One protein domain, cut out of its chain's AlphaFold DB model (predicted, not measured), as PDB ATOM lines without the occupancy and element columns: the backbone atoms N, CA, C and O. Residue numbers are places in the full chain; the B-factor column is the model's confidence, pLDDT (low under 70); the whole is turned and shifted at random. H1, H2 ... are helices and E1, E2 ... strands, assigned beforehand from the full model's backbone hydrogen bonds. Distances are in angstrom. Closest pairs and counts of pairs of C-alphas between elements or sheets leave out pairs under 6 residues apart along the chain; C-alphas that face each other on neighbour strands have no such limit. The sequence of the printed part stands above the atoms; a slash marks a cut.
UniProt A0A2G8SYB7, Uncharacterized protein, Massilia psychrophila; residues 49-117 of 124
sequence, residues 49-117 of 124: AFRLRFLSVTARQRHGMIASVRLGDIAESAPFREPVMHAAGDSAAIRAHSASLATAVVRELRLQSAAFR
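What this domain is: This is residues 49 to 117 of the 124 residues of an uncharacterized protein of Massilia psychrophila (UniProt A0A2G8SYB7). One long helix, H2, makes the long axis; H1 folds against it, E2 runs by its last part with E1 farther out, and tiny H3 follows. The 69 printed residues, with two named strands, then three named helices, are mixed in class, loose, radius of gyration of the C-alphas 13.9 A, spanning 41 by 23 by 18 A.

Where its parts are: E1 is residues 52 to 55, from C-alpha 52 at (0.970, 15.263, -29.871); E2 is 65 to 70. H1 is 75 to 80, H2 91 to 112, 31.4 A long, and H3 114 to 117, ending at (-11.193, 10.592, -36.240).

How they stand to each other: E1 and E2 pair with no named strand but are near each other. The closest C-alphas of E2 and H2, Ala 67 and Gln 112, are 5.6 A apart. H1 and residues 97 to 104 of H2 touch, closest C-alphas Glu 76 and Leu 101 at 5.5 A, a helical hairpin running opposite ways at a shallow tilt of 33 degrees, only just short of steep. H3 and residues 109 to 111 of H2 touch only at the corner, closest C-alphas Arg 117 and Arg 110 at 5.2 A. Every O i to N i+4 pair is within hydrogen-bond range in H2, 0 of 2 in H1, with 2 of 3 O i to N i+3; H3 is too short.

The domain as a whole: The printed part has no cut and no long link. Residues 86 to 92 stand free; pLDDT is under 70 at 59 to 63 and 82 to 91.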
ATOM      1  N   ALA A  49       1.039  15.456 -38.784       86.25
ATOM      2  CA  ALA A  49       1.717  14.168 -38.662       86.25
ATOM      3  C   ALA A  49       1.238  13.374 -37.430       86.25
ATOM      4  O   ALA A  49       1.883  12.402 -37.038       86.25
ATOM      5  N   PHE A  50       0.132  13.802 -36.807       84.81
ATOM      6  CA  PHE A  50      -0.448  13.250 -35.585       84.81
ATOM      7  C   PHE A  50       0.515  13.220 -34.397       84.81
ATOM      8  O   PHE A  50       0.389  12.395 -33.489       84.81
ATOM      9  N   ARG A  51       1.487  14.136 -34.368       85.50
ATOM     10  CA  ARG A  51       2.394  14.265 -33.231       85.50
ATOM     11  C   ARG A  51       1.735  15.146 -32.188       85.50
ATOM     12  O   ARG A  51       1.469  16.324 -32.427       85.50
ATOM     13  N   LEU A  52       1.506  14.558 -31.021       85.56
ATOM     14  CA  LEU A  52       0.970  15.263 -29.871       85.56
ATOM     15  C   LEU A  52       2.088  16.003 -29.127       85.56
ATOM     16  O   LEU A  52       3.113  15.410 -28.776       85.56
ATOM     17  N   ARG A  53       1.873  17.290 -28.864       85.94
ATOM     18  CA  ARG A  53       2.770  18.158 -28.093       85.94
ATOM     19  C   ARG A  53       1.988  18.866 -26.999       85.94
ATOM     20  O   ARG A  53       0.804  19.135 -27.166       85.94
ATOM     21  N   PHE A  54       2.666  19.188 -25.909       83.88
ATOM     22  CA  PHE A  54       2.130  20.036 -24.855       83.88
ATOM     23  C   PHE A  54       2.856  21.375 -24.874       83.88
ATOM     24  O   PHE A  54       4.079  21.418 -25.017       83.88
ATOM     25  N   LEU A  55       2.094  22.454 -24.760       83.75
ATOM     26  CA  LEU A  55       2.599  23.811 -24.619       83.75
ATOM     27  C   LEU A  55       2.117  24.345 -23.274       83.75
ATOM     28  O   LEU A  55       0.917  24.342 -23.024       83.75
ATOM     29  N   SER A  56       3.018  24.870 -22.446       74.88
ATOM     30  CA  SER A  56       2.675  25.486 -21.150       74.88
ATOM     31  C   SER A  56       1.945  26.835 -21.277       74.88
ATOM     32  O   SER A  56       1.820  27.574 -20.308       74.88
ATOM     33  N   VAL A  57       1.500  27.186 -22.484       74.94
ATOM     34  CA  VAL A  57       0.808  28.430 -22.830       74.94
ATOM     35  C   VAL A  57      -0.381  28.119 -23.732       74.94
ATOM     36  O   VAL A  57      -0.466  27.039 -24.329       74.94
ATOM     37  N   THR A  58      -1.287  29.081 -23.888       70.81
ATOM     38  CA  THR A  58      -2.367  28.983 -24.873       70.81
ATOM     39  C   THR A  58      -1.789  28.927 -26.286       70.81
ATOM     40  O   THR A  58      -1.035  29.807 -26.709       70.81
ATOM     41  N   ALA A  59      -2.137  27.883 -27.038       66.19
ATOM     42  CA  ALA A  59      -1.722  27.770 -28.429       66.19
ATOM     43  C   ALA A  59      -2.570  28.702 -29.307       66.19
ATOM     44  O   ALA A  59      -3.767  28.488 -29.479       66.19
ATOM     45  N   ARG A  60      -1.953  29.718 -29.920       69.69
ATOM     46  CA  ARG A  60      -2.553  30.385 -31.086       69.69
ATOM     47  C   ARG A  60      -2.476  29.413 -32.262       69.69
ATOM     48  O   ARG A  60      -1.432  28.788 -32.433       69.69
ATOM     49  N   GLN A  61      -3.548  29.268 -33.045       67.12
ATOM     50  CA  GLN A  61      -3.575  28.383 -34.219       67.12
ATOM     51  C   GLN A  61      -2.317  28.597 -35.077       67.12
ATOM     52  O   GLN A  61      -2.083  29.697 -35.578       67.12
ATOM     53  N   ARG A  62      -1.467  27.564 -35.181       68.56
ATOM     54  CA  ARG A  62      -0.213  27.601 -35.949       68.56
ATOM     55  C   ARG A  62      -0.351  26.783 -37.226       68.56
ATOM     56  O   ARG A  62      -1.054  25.774 -37.262       68.56
ATOM     57  N   HIS A  63       0.381  27.189 -38.260       69.62
ATOM     58  CA  HIS A  63       0.446  26.466 -39.526       69.62
ATOM     59  C   HIS A  63       0.860  25.001 -39.281       69.62
ATOM     60  O   HIS A  63       1.883  24.739 -38.652       69.62
ATOM     61  N   GLY A  64       0.049  24.044 -39.746       78.31
ATOM     62  CA  GLY A  64       0.312  22.608 -39.571       78.31
ATOM     63  C   GLY A  64      -0.313  21.958 -38.329       78.31
ATOM     64  O   GLY A  64      -0.171  20.747 -38.164       78.31
ATOM     65  N   MET A  65      -1.028  22.716 -37.496       84.44
ATOM     66  CA  MET A  65      -1.879  22.180 -36.434       84.44
ATOM     67  C   MET A  65      -3.221  21.707 -37.005       84.44
ATOM     68  O   MET A  65      -3.786  22.375 -37.868       84.44
ATOM     69  N   ILE A  66      -3.719  20.561 -36.541       87.75
ATOM     70  CA  ILE A  66      -5.036  20.024 -36.933       87.75
ATOM     71  C   ILE A  66      -6.044  20.021 -35.786       87.75
ATOM     72  O   ILE A  66      -7.237  19.935 -36.045       87.75
ATOM     73  N   ALA A  67      -5.579  20.086 -34.537       87.38
ATOM     74  CA  ALA A  67      -6.423  20.221 -33.356       87.38
ATOM     75  C   ALA A  67      -5.614  20.784 -32.179       87.38
ATOM     76  O   ALA A  67      -4.399  20.573 -32.088       87.38
ATOM     77  N   SER A  68      -6.295  21.479 -31.271       90.44
ATOM     78  CA  SER A  68      -5.720  21.986 -30.027       90.44
ATOM     79  C   SER A  68      -6.739  22.005 -28.902       90.44
ATOM     80  O   SER A  68      -7.831  22.546 -29.059       90.44
ATOM     81  N   VAL A  69      -6.351  21.503 -27.738       88.94
ATOM     82  CA  VAL A  69      -7.226  21.422 -26.572       88.94
ATOM     83  C   VAL A  69      -6.526  22.058 -25.389       88.94
ATOM     84  O   VAL A  69      -5.450  21.615 -24.981       88.94
ATOM     85  N   ARG A  70      -7.128  23.110 -24.837       88.00
ATOM     86  CA  ARG A  70      -6.664  23.709 -23.591       88.00
ATOM     87  C   ARG A  70      -7.123  22.824 -22.440       88.00
ATOM     88  O   ARG A  70      -8.307  22.525 -22.329       88.00
ATOM     89  N   LEU A  71      -6.206  22.427 -21.562       84.81
ATOM     90  CA  LEU A  71      -6.571  21.619 -20.393       84.81
ATOM     91  C   LEU A  71      -7.520  22.387 -19.467       84.81
ATOM     92  O   LEU A  71      -8.446  21.802 -18.921       84.81
ATOM     93  N   GLY A  72      -7.361  23.712 -19.414       83.00
ATOM     94  CA  GLY A  72      -8.282  24.691 -18.829       83.00
ATOM     95  C   GLY A  72      -9.762  24.590 -19.256       83.00
ATOM     96  O   GLY A  72     -10.633  25.069 -18.527       83.00
ATOM     97  N   ASP A  73     -10.075  23.905 -20.353       85.31
ATOM     98  CA  ASP A  73     -11.450  23.781 -20.854       85.31
ATOM     99  C   ASP A  73     -12.016  22.359 -20.653       85.31
ATOM    100  O   ASP A  73     -13.196  22.116 -20.878       85.31
ATOM    101  N   ILE A  74     -11.189  21.414 -20.183       88.06
ATOM    102  CA  ILE A  74     -11.583  20.023 -19.927       88.06
ATOM    103  C   ILE A  74     -12.022  19.869 -18.467       88.06
ATOM    104  O   ILE A  74     -11.243  20.161 -17.556       88.06
ATOM    105  N   ALA A  75     -13.226  19.346 -18.223       84.88
ATOM    106  CA  ALA A  75     -13.754  19.120 -16.872       84.88
ATOM    107  C   ALA A  75     -12.864  18.173 -16.045       84.88
ATOM    108  O   ALA A  75     -12.581  18.432 -14.878       84.88
ATOM    109  N   GLU A  76     -12.322  17.132 -16.680       85.31
ATOM    110  CA  GLU A  76     -11.405  16.149 -16.093       85.31
ATOM    111  C   GLU A  76     -10.073  16.757 -15.611       85.31
ATOM    112  O   GLU A  76      -9.297  16.096 -14.924       85.31
ATOM    113  N   SER A  77      -9.791  18.023 -15.941       82.88
ATOM    114  CA  SER A  77      -8.625  18.737 -15.412       82.88
ATOM    115  C   SER A  77      -8.866  19.392 -14.044       82.88
ATOM    116  O   SER A  77      -7.902  19.835 -13.420       82.88
ATOM    117  N   ALA A  78     -10.116  19.472 -13.567       80.31
ATOM    118  CA  ALA A  78     -10.468  20.136 -12.308       80.31
ATOM    119  C   ALA A  78      -9.648  19.646 -11.093       80.31
ATOM    120  O   ALA A  78      -9.123  20.497 -10.371       80.31
ATOM    121  N   PRO A  79      -9.391  18.331 -10.909       76.31
ATOM    122  CA  PRO A  79      -8.565  17.838  -9.800       76.31
ATOM    123  C   PRO A  79      -7.120  18.358  -9.808       76.31
ATOM    124  O   PRO A  79      -6.449  18.336  -8.781       76.31
ATOM    125  N   PHE A  80      -6.623  18.826 -10.957       73.31
ATOM    126  CA  PHE A  80      -5.273  19.373 -11.106       73.31
ATOM    127  C   PHE A  80      -5.206  20.892 -10.895       73.31
ATOM    128  O   PHE A  80      -4.106  21.443 -10.851       73.31
ATOM    129  N   ARG A  81      -6.358  21.570 -10.786       71.38
ATOM    130  CA  ARG A  81      -6.462  23.007 -10.472       71.38
ATOM    131  C   ARG A  81      -6.604  23.258  -8.981       71.38
ATOM    132  O   ARG A  81      -6.144  24.284  -8.492       71.38
ATOM    133  N   GLU A  82      -7.234  22.321  -8.284       67.19
ATOM    134  CA  GLU A  82      -7.467  22.431  -6.854       67.19
ATOM    135  C   GLU A  82      -6.150  22.278  -6.069       67.19
ATOM    136  O   GLU A  82      -5.437  21.280  -6.235       67.19
ATOM    137  N   PRO A  83      -5.833  23.206  -5.146       57.03
ATOM    138  CA  PRO A  83      -4.666  23.090  -4.264       57.03
ATOM    139  C   PRO A  83      -4.763  21.893  -3.294       57.03
ATOM    140  O   PRO A  83      -3.778  21.534  -2.643       57.03
ATOM    141  N   VAL A  84      -5.944  21.261  -3.219       53.06
ATOM    142  CA  VAL A  84      -6.318  20.172  -2.305       53.06
ATOM    143  C   VAL A  84      -5.687  18.825  -2.656       53.06
ATOM    144  O   VAL A  84      -5.627  17.951  -1.791       53.06
ATOM    145  N   MET A  85      -5.091  18.640  -3.841       54.69
ATOM    146  CA  MET A  85      -4.172  17.508  -4.026       54.69
ATOM    147  C   MET A  85      -2.848  17.755  -3.265       54.69
ATOM    148  O   MET A  85      -1.759  17.734  -3.821       54.69
ATOM    149  N   HIS A  86      -2.900  17.981  -1.959       49.16
ATOM    150  CA  HIS A  86      -1.723  18.150  -1.112       49.16
ATOM    151  C   HIS A  86      -1.024  16.830  -0.764       49.16
ATOM    152  O   HIS A  86       0.014  16.830  -0.111       49.16
ATOM    153  N   ALA A  87      -1.538  15.685  -1.208       49.72
ATOM    154  CA  ALA A  87      -0.934  14.415  -0.855       49.72
ATOM    155  C   ALA A  87       0.186  14.050  -1.835       49.72
ATOM    156  O   ALA A  87      -0.060  13.560  -2.937       49.72
ATOM    157  N   ALA A  88       1.427  14.177  -1.376       48.97
ATOM    158  CA  ALA A  88       2.597  13.451  -1.876       48.97
ATOM    159  C   ALA A  88       2.465  11.909  -1.733       48.97
ATOM    160  O   ALA A  88       3.462  11.210  -1.598       48.97
ATOM    161  N   GLY A  89       1.240  11.368  -1.715       54.50
ATOM    162  CA  GLY A  89       0.948  10.045  -1.171       54.50
ATOM    163  C   GLY A  89       0.214   9.084  -2.095       54.50
ATOM    164  O   GLY A  89       0.316   7.886  -1.862       54.50
ATOM    165  N   ASP A  90      -0.476   9.541  -3.147       68.31
ATOM    166  CA  ASP A  90      -1.241   8.611  -3.988       68.31
ATOM    167  C   ASP A  90      -0.888   8.699  -5.475       68.31
ATOM    168  O   ASP A  90      -1.621   9.194  -6.337       68.31
ATOM    169  N   SER A  91       0.285   8.151  -5.789       69.38
ATOM    170  CA  SER A  91       0.730   7.895  -7.159       69.38
ATOM    171  C   SER A  91      -0.244   7.008  -7.949       69.38
ATOM    172  O   SER A  91      -0.165   6.975  -9.178       69.38
ATOM    173  N   ALA A  92      -1.143   6.250  -7.306       74.56
ATOM    174  CA  ALA A  92      -2.183   5.502  -8.011       74.56
ATOM    175  C   ALA A  92      -3.343   6.423  -8.419       74.56
ATOM    176  O   ALA A  92      -3.745   6.391  -9.585       74.56
ATOM    177  N   ALA A  93      -3.793   7.313  -7.532       74.94
ATOM    178  CA  ALA A  93      -4.799   8.327  -7.853       74.94
ATOM    179  C   ALA A  93      -4.330   9.271  -8.976       74.94
ATOM    180  O   ALA A  93      -5.061   9.499  -9.942       74.94
ATOM    181  N   ILE A  94      -3.074   9.736  -8.926       74.31
ATOM    182  CA  ILE A  94      -2.485  10.570  -9.991       74.31
ATOM    183  C   ILE A  94      -2.464   9.818 -11.327       74.31
ATOM    184  O   ILE A  94      -2.809  10.393 -12.362       74.31
ATOM    185  N   ARG A  95      -2.103   8.528 -11.326       77.75
ATOM    186  CA  ARG A  95      -2.119   7.692 -12.537       77.75
ATOM    187  C   ARG A  95      -3.526   7.529 -13.105       77.75
ATOM    188  O   ARG A  95      -3.708   7.684 -14.312       77.75
ATOM    189  N   ALA A  96      -4.512   7.257 -12.252       80.06
ATOM    190  CA  ALA A  96      -5.905   7.104 -12.660       80.06
ATOM    191  C   ALA A  96      -6.464   8.406 -13.257       80.06
ATOM    192  O   ALA A  96      -7.038   8.396 -14.349       80.06
ATOM    193  N   HIS A  97      -6.231   9.544 -12.601       81.12
ATOM    194  CA  HIS A  97      -6.652  10.848 -13.113       81.12
ATOM    195  C   HIS A  97      -5.921  11.233 -14.397       81.12
ATOM    196  O   HIS A  97      -6.532  11.782 -15.306       81.12
ATOM    197  N   SER A  98      -4.640  10.891 -14.526       82.44
ATOM    198  CA  SER A  98      -3.882  11.150 -15.753       82.44
ATOM    199  C   SER A  98      -4.394  10.333 -16.937       82.44
ATOM    200  O   SER A  98      -4.454  10.847 -18.053       82.44
ATOM    201  N   ALA A  99      -4.792   9.077 -16.713       83.94
ATOM    202  CA  ALA A  99      -5.407   8.242 -17.743       83.94
ATOM    203  C   ALA A  99      -6.798   8.767 -18.152       83.94
ATOM    204  O   ALA A  99      -7.117   8.828 -19.343       83.94
ATOM    205  N   SER A 100      -7.601   9.204 -17.176       86.81
ATOM    206  CA  SER A 100      -8.894   9.853 -17.425       86.81
ATOM    207  C   SER A 100      -8.721  11.144 -18.235       86.81
ATOM    208  O   SER A 100      -9.339  11.302 -19.291       86.81
ATOM    209  N   LEU A 101      -7.785  12.008 -17.833       87.06
ATOM    210  CA  LEU A 101      -7.479  13.250 -18.535       87.06
ATOM    211  C   LEU A 101      -6.944  12.998 -19.951       87.06
ATOM    212  O   LEU A 101      -7.347  13.682 -20.888       87.06
ATOM    213  N   ALA A 102      -6.084  11.997 -20.145       87.31
ATOM    214  CA  ALA A 102      -5.603  11.611 -21.471       87.31
ATOM    215  C   ALA A 102      -6.748  11.168 -22.394       87.31
ATOM    216  O   ALA A 102      -6.786  11.547 -23.566       87.31
ATOM    217  N   THR A 103      -7.704  10.405 -21.859       88.94
ATOM    218  CA  THR A 103      -8.902   9.977 -22.595       88.94
ATOM    219  C   THR A 103      -9.753  11.180 -22.997       88.94
ATOM    220  O   THR A 103     -10.173  11.279 -24.152       88.94
ATOM    221  N   ALA A 104      -9.946  12.134 -22.084       89.31
ATOM    222  CA  ALA A 104     -10.666  13.373 -22.357       89.31
ATOM    223  C   ALA A 104      -9.966  14.220 -23.431       89.31
ATOM    224  O   ALA A 104     -10.603  14.642 -24.391       89.31
ATOM    225  N   VAL A 105      -8.642  14.383 -23.353       88.88
ATOM    226  CA  VAL A 105      -7.852  15.081 -24.382       88.88
ATOM    227  C   VAL A 105      -8.062  14.445 -25.757       88.88
ATOM    228  O   VAL A 105      -8.308  15.150 -26.731       88.88
ATOM    229  N   VAL A 106      -8.011  13.115 -25.858       89.25
ATOM    230  CA  VAL A 106      -8.234  12.409 -27.130       89.25
ATOM    231  C   VAL A 106      -9.658  12.595 -27.646       89.25
ATOM    232  O   VAL A 106      -9.843  12.788 -28.850       89.25
ATOM    233  N   ARG A 107     -10.661  12.573 -26.759       90.94
ATOM    234  CA  ARG A 107     -12.056  12.868 -27.108       90.94
ATOM    235  C   ARG A 107     -12.175  14.262 -27.724       90.94
ATOM    236  O   ARG A 107     -12.695  14.383 -28.830       90.94
ATOM    237  N   GLU A 108     -11.629  15.282 -27.070       91.94
ATOM    238  CA  GLU A 108     -11.674  16.663 -27.564       91.94
ATOM    239  C   GLU A 108     -10.907  16.828 -28.892       91.94
ATOM    240  O   GLU A 108     -11.398  17.455 -29.834       91.94
ATOM    241  N   LEU A 109      -9.748  16.177 -29.046       89.00
ATOM    242  CA  LEU A 109      -9.002  16.172 -30.312       89.00
ATOM    243  C   LEU A 109      -9.800  15.520 -31.459       89.00
ATOM    244  O   LEU A 109      -9.743  15.993 -32.596       89.00
ATOM    245  N   ARG A 110     -10.570  14.454 -31.187       90.12
ATOM    246  CA  ARG A 110     -11.455  13.811 -32.184       90.12
ATOM    247  C   ARG A 110     -12.621  14.692 -32.604       90.12
ATOM    248  O   ARG A 110     -13.081  14.573 -33.745       90.12
ATOM    249  N   LEU A 111     -13.136  15.517 -31.694       89.81
ATOM    250  CA  LEU A 111     -14.213  16.453 -32.008       89.81
ATOM    251  C   LEU A 111     -13.722  17.520 -32.989       89.81
ATOM    252  O   LEU A 111     -14.430  17.831 -33.942       89.81
ATOM    253  N   GLN A 112     -12.482  17.983 -32.821       88.69
ATOM    254  CA  GLN A 112     -11.905  19.050 -33.637       88.69
ATOM    255  C   GLN A 112     -11.310  18.595 -34.980       88.69
ATOM    256  O   GLN A 112     -11.228  19.401 -35.901       88.69
ATOM    257  N   SER A 113     -10.885  17.331 -35.123       86.56
ATOM    258  CA  SER A 113     -10.198  16.858 -36.334       86.56
ATOM    259  C   SER A 113     -10.831  15.611 -36.947       86.56
ATOM    260  O   SER A 113     -10.737  14.502 -36.413       86.56
ATOM    261  N   ALA A 114     -11.404  15.776 -38.143       87.31
ATOM    262  CA  ALA A 114     -11.894  14.665 -38.961       87.31
ATOM    263  C   ALA A 114     -10.761  13.704 -39.366       87.31
ATOM    264  O   ALA A 114     -10.943  12.489 -39.330       87.31
ATOM    265  N   ALA A 115      -9.570  14.235 -39.668       85.25
ATOM    266  CA  ALA A 115      -8.399  13.429 -40.009       85.25
ATOM    267  C   ALA A 115      -7.961  12.533 -38.841       85.25
ATOM    268  O   ALA A 115      -7.607  11.376 -39.045       85.25
ATOM    269  N   PHE A 116      -8.030  13.042 -37.607       86.50
ATOM    270  CA  PHE A 116      -7.724  12.243 -36.418       86.50
ATOM    271  C   PHE A 116      -8.795  11.187 -36.143       86.50
ATOM    272  O   PHE A 116      -8.478  10.054 -35.789       86.50
ATOM    273  N   ARG A 117     -10.068  11.527 -36.370       88.19
ATOM    274  CA  ARG A 117     -11.193  10.592 -36.240       88.19
ATOM    275  C   ARG A 117     -11.102   9.407 -37.207       88.19
ATOM    276  O   ARG A 117     -11.591   8.335 -36.866       88.19
TER     277      ARG A 117